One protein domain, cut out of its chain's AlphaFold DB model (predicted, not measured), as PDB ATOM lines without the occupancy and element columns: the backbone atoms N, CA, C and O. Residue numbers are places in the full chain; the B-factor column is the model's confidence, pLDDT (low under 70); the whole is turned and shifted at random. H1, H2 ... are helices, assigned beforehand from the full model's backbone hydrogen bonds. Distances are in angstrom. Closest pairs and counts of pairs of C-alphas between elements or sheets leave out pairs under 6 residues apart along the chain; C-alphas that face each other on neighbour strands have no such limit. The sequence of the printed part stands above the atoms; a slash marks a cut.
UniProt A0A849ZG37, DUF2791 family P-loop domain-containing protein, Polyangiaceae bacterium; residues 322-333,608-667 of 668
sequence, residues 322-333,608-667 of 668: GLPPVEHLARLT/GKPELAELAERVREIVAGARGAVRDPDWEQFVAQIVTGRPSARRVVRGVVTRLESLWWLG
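AT A GLANCE: This is residues 322 to 333 and 608 to 667 of the 668 residues of the protein "DUF2791 family P-loop domain-containing protein" of Polyangiaceae bacterium (UniProt A0A849ZG37). Two long helices, H2 and H4, lie side by side at a slant and run the same way, making the core. Two short helices sit at opposite edges of this pair: H3 near the first half of both, where the chain folds back from the far end of H2, and the very short H1 beside the middle of H2 alone. There are 72 residues printed, with four named helices in the order H1, H2, H3, H4 and no named strand, and the class is all helix. The whole is compact, with a radius of gyration of the C-alphas of 11.5 A, and only just flat, with spans of 31 by 29 by 16 A.

HOW THE PARTS SIT: The longest helix by residues, H2, residues 609 to 627, is the hub and touches three other helices. H4, residues 649 to 666, touches H2 with 18 pairs of C-alphas within 8 A; the closest C-alphas are those of Ala 616 and Val 656, 6.4 A apart. H2 and H4 run the same way at a steep tilt of 37 degrees, only just past shallow. H3, residues 635 to 642, only just touches H2, with 3 pairs of C-alphas within 8 A, and H2 touches it with residues 613 to 616 alone. Their closest C-alphas are those of Ala 613 and Val 639, 6.2 A apart, and they run opposite ways at a steep tilt of 53 degrees. H3 and H4 are close but not clearly touching, with the closest C-alphas, those of Ile 642 and Val 652, 6.5 A apart. H1, residues 329 to 332, touches residues 615 to 619 of H2 alone, and the closest C-alphas are those of Leu 332 and Arg 618, 6.0 A apart. H1 is apart from H3 and from H4. In H2, H3 and H4 every O i to N i+4 pair is within hydrogen-bond range; H1 is too short for such a pair, and its 1 pair of O i and N i+3 is within range.

IN THESE COORDINATES: H2 begins at C-alpha 609, (6.482, -15.590, -2.360), and measures 26.8 A from first to last C-alpha. H4 measures 25.2 A and ends at C-alpha 666, (29.589, -23.024, 14.095). H3 measures 10.5 A. H1 measures 5.4 A and begins at C-alpha 329, (13.554, -34.075, -6.232).

THE WHOLE: The two C-alphas farthest apart are those of Gly 608 and Leu 666, 31.8 A. Residues 334 to 607 are cut out and not printed, and C-alphas 333 and 608 stand 13.3 A apart across the cut, which falls in the link from H1 to H2. The links from H2 to H3 and from H3 to H4, of 7 and 6 residues, are short. The mean pLDDT of the printed part is 90.4, and no printed residue is under 70.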
ATOM      1  N   GLY A 322      23.729 -24.851  -5.092       77.38
ATOM      2  CA  GLY A 322      22.607 -24.183  -5.750       77.38
ATOM      3  C   GLY A 322      21.956 -25.030  -6.847       77.38
ATOM      4  O   GLY A 322      21.371 -24.475  -7.789       77.38
ATOM      5  N   LEU A 323      22.070 -26.358  -6.743       79.75
ATOM      6  CA  LEU A 323      21.474 -27.293  -7.682       79.75
ATOM      7  C   LEU A 323      20.290 -28.074  -7.130       79.75
ATOM      8  O   LEU A 323      20.249 -28.419  -5.949       79.75
ATOM      9  N   PRO A 324      19.363 -28.460  -8.023       83.56
ATOM     10  CA  PRO A 324      18.328 -29.407  -7.677       83.56
ATOM     11  C   PRO A 324      18.939 -30.776  -7.317       83.56
ATOM     12  O   PRO A 324      19.821 -31.290  -8.030       83.56
ATOM     13  N   PRO A 325      18.491 -31.392  -6.214       85.81
ATOM     14  CA  PRO A 325      18.912 -32.718  -5.829       85.81
ATOM     15  C   PRO A 325      18.237 -33.761  -6.729       85.81
ATOM     16  O   PRO A 325      17.120 -33.566  -7.207       85.81
ATOM     17  N   VAL A 326      18.932 -34.867  -6.997       81.06
ATOM     18  CA  VAL A 326      18.361 -35.995  -7.757       81.06
ATOM     19  C   VAL A 326      17.517 -36.846  -6.813       81.06
ATOM     20  O   VAL A 326      16.376 -37.201  -7.108       81.06
ATOM     21  N   GLU A 327      18.056 -37.128  -5.629       78.25
ATOM     22  CA  GLU A 327      17.297 -37.637  -4.500       78.25
ATOM     23  C   GLU A 327      16.330 -36.573  -3.990       78.25
ATOM     24  O   GLU A 327      16.641 -35.389  -3.980       78.25
ATOM     25  N   HIS A 328      15.154 -36.983  -3.518       81.00
ATOM     26  CA  HIS A 328      14.165 -36.054  -2.961       81.00
ATOM     27  C   HIS A 328      13.717 -34.940  -3.924       81.00
ATOM     28  O   HIS A 328      13.103 -33.981  -3.470       81.00
ATOM     29  N   LEU A 329      13.945 -35.076  -5.237       86.38
ATOM     30  CA  LEU A 329      13.554 -34.075  -6.232       86.38
ATOM     31  C   LEU A 329      12.082 -33.663  -6.091       86.38
ATOM     32  O   LEU A 329      11.786 -32.481  -5.974       86.38
ATOM     33  N   ALA A 330      11.177 -34.644  -5.992       83.50
ATOM     34  CA  ALA A 330       9.743 -34.405  -5.815       83.50
ATOM     35  C   ALA A 330       9.407 -33.587  -4.554       83.50
ATOM     36  O   ALA A 330       8.388 -32.913  -4.525       83.50
ATOM     37  N   ARG A 331      10.259 -33.624  -3.522       83.50
ATOM     38  CA  ARG A 331      10.088 -32.834  -2.294       83.50
ATOM     39  C   ARG A 331      10.415 -31.356  -2.509       83.50
ATOM     40  O   ARG A 331       9.834 -30.522  -1.828       83.50
ATOM     41  N   LEU A 332      11.362 -31.043  -3.397       85.94
ATOM     42  CA  LEU A 332      11.741 -29.663  -3.723       85.94
ATOM     43  C   LEU A 332      10.979 -29.091  -4.920       85.94
ATOM     44  O   LEU A 332      11.097 -27.901  -5.199       85.94
ATOM     45  N   THR A 333      10.223 -29.911  -5.645       88.75
ATOM     46  CA  THR A 333       9.348 -29.431  -6.713       88.75
ATOM     47  C   THR A 333       8.127 -28.743  -6.106       88.75
ATOM     48  O   THR A 333       7.265 -29.401  -5.534       88.75
ATOM     49  N   GLY A 608       6.367 -17.610  -6.872       90.06
ATOM     50  CA  GLY A 608       5.795 -16.585  -6.014       90.06
ATOM     51  C   GLY A 608       6.332 -16.660  -4.582       90.06
ATOM     52  O   GLY A 608       6.947 -17.636  -4.167       90.06
ATOM     53  N   LYS A 609       6.055 -15.627  -3.775       92.38
ATOM     54  CA  LYS A 609       6.482 -15.590  -2.360       92.38
ATOM     55  C   LYS A 609       6.015 -16.809  -1.539       92.38
ATOM     56  O   LYS A 609       6.841 -17.325  -0.793       92.38
ATOM     57  N   PRO A 610       4.756 -17.289  -1.662       93.69
ATOM     58  CA  PRO A 610       4.313 -18.474  -0.923       93.69
ATOM     59  C   PRO A 610       5.088 -19.736  -1.316       93.69
ATOM     60  O   PRO A 610       5.501 -20.494  -0.450       93.69
ATOM     61  N   GLU A 611       5.345 -19.916  -2.612       93.38
ATOM     62  CA  GLU A 611       6.082 -21.064  -3.153       93.38
ATOM     63  C   GLU A 611       7.562 -21.028  -2.748       93.38
ATOM     64  O   GLU A 611       8.142 -22.057  -2.419       93.38
ATOM     65  N   LEU A 612       8.179 -19.840  -2.706       93.31
ATOM     66  CA  LEU A 612       9.544 -19.665  -2.200       93.31
ATOM     67  C   LEU A 612       9.647 -19.942  -0.692       93.31
ATOM     68  O   LEU A 612      10.637 -20.517  -0.248       93.31
ATOM     69  N   ALA A 613       8.637 -19.553   0.092       95.62
ATOM     70  CA  ALA A 613       8.587 -19.865   1.518       95.62
ATOM     71  C   ALA A 613       8.408 -21.374   1.750       95.62
ATOM     72  O   ALA A 613       9.104 -21.950   2.584       95.62
ATOM     73  N   GLU A 614       7.549 -22.033   0.966       95.75
ATOM     74  CA  GLU A 614       7.448 -23.493   0.981       95.75
ATOM     75  C   GLU A 614       8.788 -24.138   0.612       95.75
ATOM     76  O   GLU A 614       9.260 -25.014   1.334       95.75
ATOM     77  N   LEU A 615       9.444 -23.682  -0.460       93.88
ATOM     78  CA  LEU A 615      10.756 -24.184  -0.864       93.88
ATOM     79  C   LEU A 615      11.781 -24.080   0.277       93.88
ATOM     80  O   LEU A 615      12.521 -25.035   0.507       93.88
ATOM     81  N   ALA A 616      11.799 -22.970   1.022       95.25
ATOM     82  CA  ALA A 616      12.684 -22.797   2.173       95.25
ATOM     83  C   ALA A 616      12.447 -23.863   3.260       95.25
ATOM     84  O   ALA A 616      13.409 -24.455   3.757       95.25
ATOM     85  N   GLU A 617      11.188 -24.176   3.576       95.62
ATOM     86  CA  GLU A 617      10.851 -25.262   4.507       95.62
ATOM     87  C   GLU A 617      11.299 -26.627   3.974       95.62
ATOM     88  O   GLU A 617      11.926 -27.404   4.693       95.62
ATOM     89  N   ARG A 618      11.061 -26.923   2.691       94.88
ATOM     90  CA  ARG A 618      11.482 -28.201   2.089       94.88
ATOM     91  C   ARG A 618      13.003 -28.379   2.126       94.88
ATOM     92  O   ARG A 618      13.487 -29.486   2.373       94.88
ATOM     93  N   VAL A 619      13.764 -27.301   1.920       94.50
ATOM     94  CA  VAL A 619      15.232 -27.304   2.045       94.50
ATOM     95  C   VAL A 619      15.652 -27.531   3.497       94.50
ATOM     96  O   VAL A 619      16.525 -28.364   3.746       94.50
ATOM     97  N   ARG A 620      14.998 -26.881   4.468       95.44
ATOM     98  CA  ARG A 620      15.246 -27.119   5.900       95.44
ATOM     99  C   ARG A 620      15.091 -28.588   6.271       95.44
ATOM    100  O   ARG A 620      15.901 -29.128   7.023       95.44
ATOM    101  N   GLU A 621      14.093 -29.265   5.713       94.50
ATOM    102  CA  GLU A 621      13.896 -30.693   5.942       94.50
ATOM    103  C   GLU A 621      15.009 -31.573   5.335       94.50
ATOM    104  O   GLU A 621      15.317 -32.633   5.886       94.50
ATOM    105  N   ILE A 622      15.619 -31.164   4.213       93.56
ATOM    106  CA  ILE A 622      16.791 -31.847   3.636       93.56
ATOM    107  C   ILE A 622      17.992 -31.708   4.566       93.56
ATOM    108  O   ILE A 622      18.613 -32.719   4.905       93.56
ATOM    109  N   VAL A 623      18.275 -30.485   5.029       94.94
ATOM    110  CA  VAL A 623      19.361 -30.240   5.989       94.94
ATOM    111  C   VAL A 623      19.124 -31.053   7.261       94.94
ATOM    112  O   VAL A 623      20.026 -31.747   7.724       94.94
ATOM    113  N   ALA A 624      17.889 -31.083   7.770       95.12
ATOM    114  CA  ALA A 624      17.536 -31.885   8.938       95.12
ATOM    115  C   ALA A 624      17.735 -33.396   8.719       95.12
ATOM    116  O   ALA A 624      18.134 -34.108   9.642       95.12
ATOM    117  N   GLY A 625      17.499 -33.898   7.506       94.50
ATOM    118  CA  GLY A 625      17.778 -35.290   7.148       94.50
ATOM    119  C   GLY A 625      19.274 -35.628   7.127       94.50
ATOM    120  O   GLY A 625      19.655 -36.740   7.495       94.50
ATOM    121  N   ALA A 626      20.122 -34.680   6.721       94.81
ATOM    122  CA  ALA A 626      21.570 -34.860   6.636       94.81
ATOM    123  C   ALA A 626      22.271 -34.644   7.992       94.81
ATOM    124  O   ALA A 626      23.063 -35.475   8.445       94.81
ATOM    125  N   ARG A 627      21.941 -33.548   8.679       94.31
ATOM    126  CA  ARG A 627      22.613 -33.074   9.897       94.31
ATOM    127  C   ARG A 627      21.874 -33.404  11.196       94.31
ATOM    128  O   ARG A 627      22.483 -33.406  12.267       94.31
ATOM    129  N   GLY A 628      20.595 -33.764  11.116       92.88
ATOM    130  CA  GLY A 628      19.682 -33.794  12.262       92.88
ATOM    131  C   GLY A 628      18.992 -32.441  12.466       92.88
ATOM    132  O   GLY A 628      19.286 -31.473  11.773       92.88
ATOM    133  N   ALA A 629      18.054 -32.365  13.411       91.81
ATOM    134  CA  ALA A 629      17.309 -31.133  13.664       91.81
ATOM    135  C   ALA A 629      18.242 -29.982  14.087       91.81
ATOM    136  O   ALA A 629      18.954 -30.089  15.087       91.81
ATOM    137  N   VAL A 630      18.195 -28.876  13.341       92.19
ATOM    138  CA  VAL A 630      18.893 -27.621  13.651       92.19
ATOM    139  C   VAL A 630      17.869 -26.643  14.220       92.19
ATOM    140  O   VAL A 630      16.819 -26.404  13.614       92.19
ATOM    141  N   ARG A 631      18.136 -26.119  15.419       90.62
ATOM    142  CA  ARG A 631      17.272 -25.128  16.062       90.62
ATOM    143  C   ARG A 631      17.633 -23.748  15.525       90.62
ATOM    144  O   ARG A 631      18.783 -23.351  15.613       90.62
ATOM    145  N   ASP A 632      16.634 -23.036  15.026       93.75
ATOM    146  CA  ASP A 632      16.758 -21.654  14.570       93.75
ATOM    147  C   ASP A 632      15.582 -20.852  15.151       93.75
ATOM    148  O   ASP A 632      14.439 -21.082  14.737       93.75
ATOM    149  N   PRO A 633      15.809 -19.999  16.167       90.81
ATOM    150  CA  PRO A 633      14.747 -19.210  16.787       90.81
ATOM    151  C   PRO A 633      14.192 -18.118  15.862       90.81
ATOM    152  O   PRO A 633      13.023 -17.769  16.000       90.81
ATOM    153  N   ASP A 634      14.983 -17.637  14.900       94.88
ATOM    154  CA  ASP A 634      14.624 -16.524  14.012       94.88
ATOM    155  C   ASP A 634      14.199 -17.010  12.616       94.88
ATOM    156  O   ASP A 634      14.138 -16.234  11.660       94.88
ATOM    157  N   TRP A 635      13.888 -18.303  12.484       95.31
ATOM    158  CA  TRP A 635      13.578 -18.951  11.210       95.31
ATOM    159  C   TRP A 635      12.454 -18.253  10.432       95.31
ATOM    160  O   TRP A 635      12.606 -17.956   9.249       95.31
ATOM    161  N   GLU A 636      11.334 -17.943  11.091       95.88
ATOM    162  CA  GLU A 636      10.190 -17.287  10.441       95.88
ATOM    163  C   GLU A 636      10.556 -15.890   9.919       95.88
ATOM    164  O   GLU A 636      10.171 -15.511   8.810       95.88
ATOM    165  N   GLN A 637      11.350 -15.138  10.691       95.88
ATOM    166  CA  GLN A 637      11.839 -13.821  10.292       95.88
ATOM    167  C   GLN A 637      12.798 -13.928   9.104       95.88
ATOM    168  O   GLN A 637      12.670 -13.164   8.145       95.88
ATOM    169  N   PHE A 638      13.722 -14.887   9.141       94.50
ATOM    170  CA  PHE A 638      14.657 -15.147   8.053       94.50
ATOM    171  C   PHE A 638      13.930 -15.509   6.750       94.50
ATOM    172  O   PHE A 638      14.205 -14.909   5.710       94.50
ATOM    173  N   VAL A 639      12.957 -16.428   6.801       95.38
ATOM    174  CA  VAL A 639      12.169 -16.819   5.620       95.38
ATOM    175  C   VAL A 639      11.389 -15.625   5.070       95.38
ATOM    176  O   VAL A 639      11.399 -15.391   3.862       95.38
ATOM    177  N   ALA A 640      10.760 -14.819   5.930       94.06
ATOM    178  CA  ALA A 640      10.056 -13.616   5.491       94.06
ATOM    179  C   ALA A 640      10.994 -12.619   4.784       94.06
ATOM    180  O   ALA A 640      10.626 -12.042   3.756       94.06
ATOM    181  N   GLN A 641      12.216 -12.442   5.293       92.06
ATOM    182  CA  GLN A 641      13.221 -11.557   4.704       92.06
ATOM    183  C   GLN A 641      13.724 -12.084   3.355       92.06
ATOM    184  O   GLN A 641      13.636 -11.363   2.361       92.06
ATOM    185  N   ILE A 642      14.170 -13.343   3.286       89.50
ATOM    186  CA  ILE A 642      14.801 -13.891   2.076       89.50
ATOM    187  C   ILE A 642      13.837 -13.942   0.882       89.50
ATOM    188  O   ILE A 642      14.261 -13.758  -0.252       89.50
ATOM    189  N   VAL A 643      12.524 -14.106   1.095       92.00
ATOM    190  CA  VAL A 643      11.541 -14.140  -0.009       92.00
ATOM    191  C   VAL A 643      10.994 -12.759  -0.401       92.00
ATOM    192  O   VAL A 643      10.215 -12.647  -1.355       92.00
ATOM    193  N   THR A 644      11.363 -11.685   0.311       87.88
ATOM    194  CA  THR A 644      10.744 -10.356   0.143       87.88
ATOM    195  C   THR A 644      10.920  -9.792  -1.270       87.88
ATOM    196  O   THR A 644       9.943  -9.276  -1.828       87.88
ATOM    197  N   GLY A 645      12.098  -9.962  -1.878       80.25
ATOM    198  CA  GLY A 645      12.409  -9.521  -3.243       80.25
ATOM    199  C   GLY A 645      11.943 -10.463  -4.361       80.25
ATOM    200  O   GLY A 645      12.158 -10.159  -5.527       80.25
ATOM    201  N   ARG A 646      11.298 -11.598  -4.034       81.75
ATOM    202  CA  ARG A 646      11.084 -12.727  -4.968       81.75
ATOM    203  C   ARG A 646      12.383 -13.117  -5.699       81.75
ATOM    204  O   ARG A 646      12.407 -13.111  -6.935       81.75
ATOM    205  N   PRO A 647      13.463 -13.417  -4.954       82.19
ATOM    206  CA  PRO A 647      14.720 -13.805  -5.576       82.19
ATOM    207  C   PRO A 647      14.573 -15.129  -6.336       82.19
ATOM    208  O   PRO A 647      13.547 -15.815  -6.260       82.19
ATOM    209  N   SER A 648      15.625 -15.516  -7.053       84.06
ATOM    210  CA  SER A 648      15.684 -16.835  -7.674       84.06
ATOM    211  C   SER A 648      15.533 -17.964  -6.640       84.06
ATOM    212  O   SER A 648      15.974 -17.864  -5.492       84.06
ATOM    213  N   ALA A 649      14.952 -19.094  -7.060       86.81
ATOM    214  CA  ALA A 649      14.851 -20.292  -6.220       86.81
ATOM    215  C   ALA A 649      16.233 -20.753  -5.723       86.81
ATOM    216  O   ALA A 649      16.388 -21.141  -4.567       86.81
ATOM    217  N   ARG A 650      17.258 -20.637  -6.580       86.12
ATOM    218  CA  ARG A 650      18.654 -20.931  -6.235       86.12
ATOM    219  C   ARG A 650      19.136 -20.092  -5.050       86.12
ATOM    220  O   ARG A 650      19.772 -20.649  -4.159       86.12
ATOM    221  N   ARG A 651      18.833 -18.791  -5.024       85.38
ATOM    222  CA  ARG A 651      19.239 -17.899  -3.932       85.38
ATOM    223  C   ARG A 651      18.573 -18.269  -2.612       85.38
ATOM    224  O   ARG A 651      19.263 -18.372  -1.603       85.38
ATOM    225  N   VAL A 652      17.271 -18.569  -2.622       89.25
ATOM    226  CA  VAL A 652      16.574 -19.056  -1.416       89.25
ATOM    227  C   VAL A 652      17.210 -20.346  -0.902       89.25
ATOM    228  O   VAL A 652      17.519 -20.448   0.281       89.25
ATOM    229  N   VAL A 653      17.468 -21.307  -1.794       90.75
ATOM    230  CA  VAL A 653      18.098 -22.585  -1.442       90.75
ATOM    231  C   VAL A 653      19.486 -22.371  -0.829       90.75
ATOM    232  O   VAL A 653      19.734 -22.864   0.269       90.75
ATOM    233  N   ARG A 654      20.375 -21.607  -1.484       88.50
ATOM    234  CA  ARG A 654      21.728 -21.333  -0.966       88.50
ATOM    235  C   ARG A 654      21.677 -20.589   0.365       88.50
ATOM    236  O   ARG A 654      22.369 -20.990   1.289       88.50
ATOM    237  N   GLY A 655      20.838 -19.561   0.495       89.94
ATOM    238  CA  GLY A 655      20.716 -18.793   1.734       89.94
ATOM    239  C   GLY A 655      20.232 -19.642   2.911       89.94
ATOM    240  O   GLY A 655      20.809 -19.573   3.996       89.94
ATOM    241  N   VAL A 656      19.222 -20.494   2.694       93.12
ATOM    242  CA  VAL A 656      18.732 -21.438   3.712       93.12
ATOM    243  C   VAL A 656      19.824 -22.431   4.110       93.12
ATOM    244  O   VAL A 656      20.042 -22.647   5.300       93.12
ATOM    245  N   VAL A 657      20.521 -23.026   3.137       93.50
ATOM    246  CA  VAL A 657      21.591 -23.997   3.406       93.50
ATOM    247  C   VAL A 657      22.741 -23.346   4.163       93.50
ATOM    248  O   VAL A 657      23.131 -23.873   5.198       93.50
ATOM    249  N   THR A 658      23.235 -22.191   3.708       91.62
ATOM    250  CA  THR A 658      24.303 -21.439   4.381       91.62
ATOM    251  C   THR A 658      23.924 -21.139   5.825       91.62
ATOM    252  O   THR A 658      24.694 -21.452   6.725       91.62
ATOM    253  N   ARG A 659      22.712 -20.621   6.077       93.06
ATOM    254  CA  ARG A 659      22.249 -20.331   7.440       93.06
ATOM    255  C   ARG A 659      22.220 -21.586   8.312       93.06
ATOM    256  O   ARG A 659      22.763 -21.578   9.411       93.06
ATOM    257  N   LEU A 660      21.594 -22.662   7.838       95.00
ATOM    258  CA  LEU A 660      21.434 -23.880   8.635       95.00
ATOM    259  C   LEU A 660      22.756 -24.639   8.836       95.00
ATOM    260  O   LEU A 660      22.959 -25.199   9.911       95.00
ATOM    261  N   GLU A 661      23.662 -24.639   7.852       93.81
ATOM    262  CA  GLU A 661      25.018 -25.184   8.007       93.81
ATOM    263  C   GLU A 661      25.851 -24.328   8.967       93.81
ATOM    264  O   GLU A 661      26.502 -24.905   9.831       93.81
ATOM    265  N   SER A 662      25.789 -22.989   8.905       92.88
ATOM    266  CA  SER A 662      26.445 -22.117   9.896       92.88
ATOM    267  C   SER A 662      25.940 -22.415  11.311       92.88
ATOM    268  O   SER A 662      26.746 -22.642  12.213       92.88
ATOM    269  N   LEU A 663      24.619 -22.512  11.506       93.75
ATOM    270  CA  LEU A 663      24.018 -22.884  12.794       93.75
ATOM    271  C   LEU A 663      24.469 -24.270  13.266       93.75
ATOM    272  O   LEU A 663      24.770 -24.464  14.441       93.75
ATOM    273  N   TRP A 664      24.515 -25.251  12.366       94.88
ATOM    274  CA  TRP A 664      24.919 -26.608  12.716       94.88
ATOM    275  C   TRP A 664      26.412 -26.692  13.052       94.88
ATOM    276  O   TRP A 664      26.761 -27.250  14.090       94.88
ATOM    277  N   TRP A 665      27.279 -26.135  12.209       94.75
ATOM    278  CA  TRP A 665      28.734 -26.296  12.256       94.75
ATOM    279  C   TRP A 665      29.418 -25.355  13.255       94.75
ATOM    280  O   TRP A 665      30.257 -25.775  14.054       94.75
ATOM    281  N   LEU A 666      29.018 -24.082  13.253       89.75
ATOM    282  CA  LEU A 666      29.589 -23.024  14.095       89.75
ATOM    283  C   LEU A 666      28.793 -22.826  15.402       89.75
ATOM    284  O   LEU A 666      29.250 -22.129  16.307       89.75
ATOM    285  N   GLY A 667      27.616 -23.460  15.512       76.31
ATOM    286  CA  GLY A 667      26.800 -23.587  16.722       76.31
ATOM    287  C   GLY A 667      26.308 -22.267  17.312       76.31
ATOM    288  O   GLY A 667      26.811 -21.854  18.356       76.31
TER     289      GLY A 667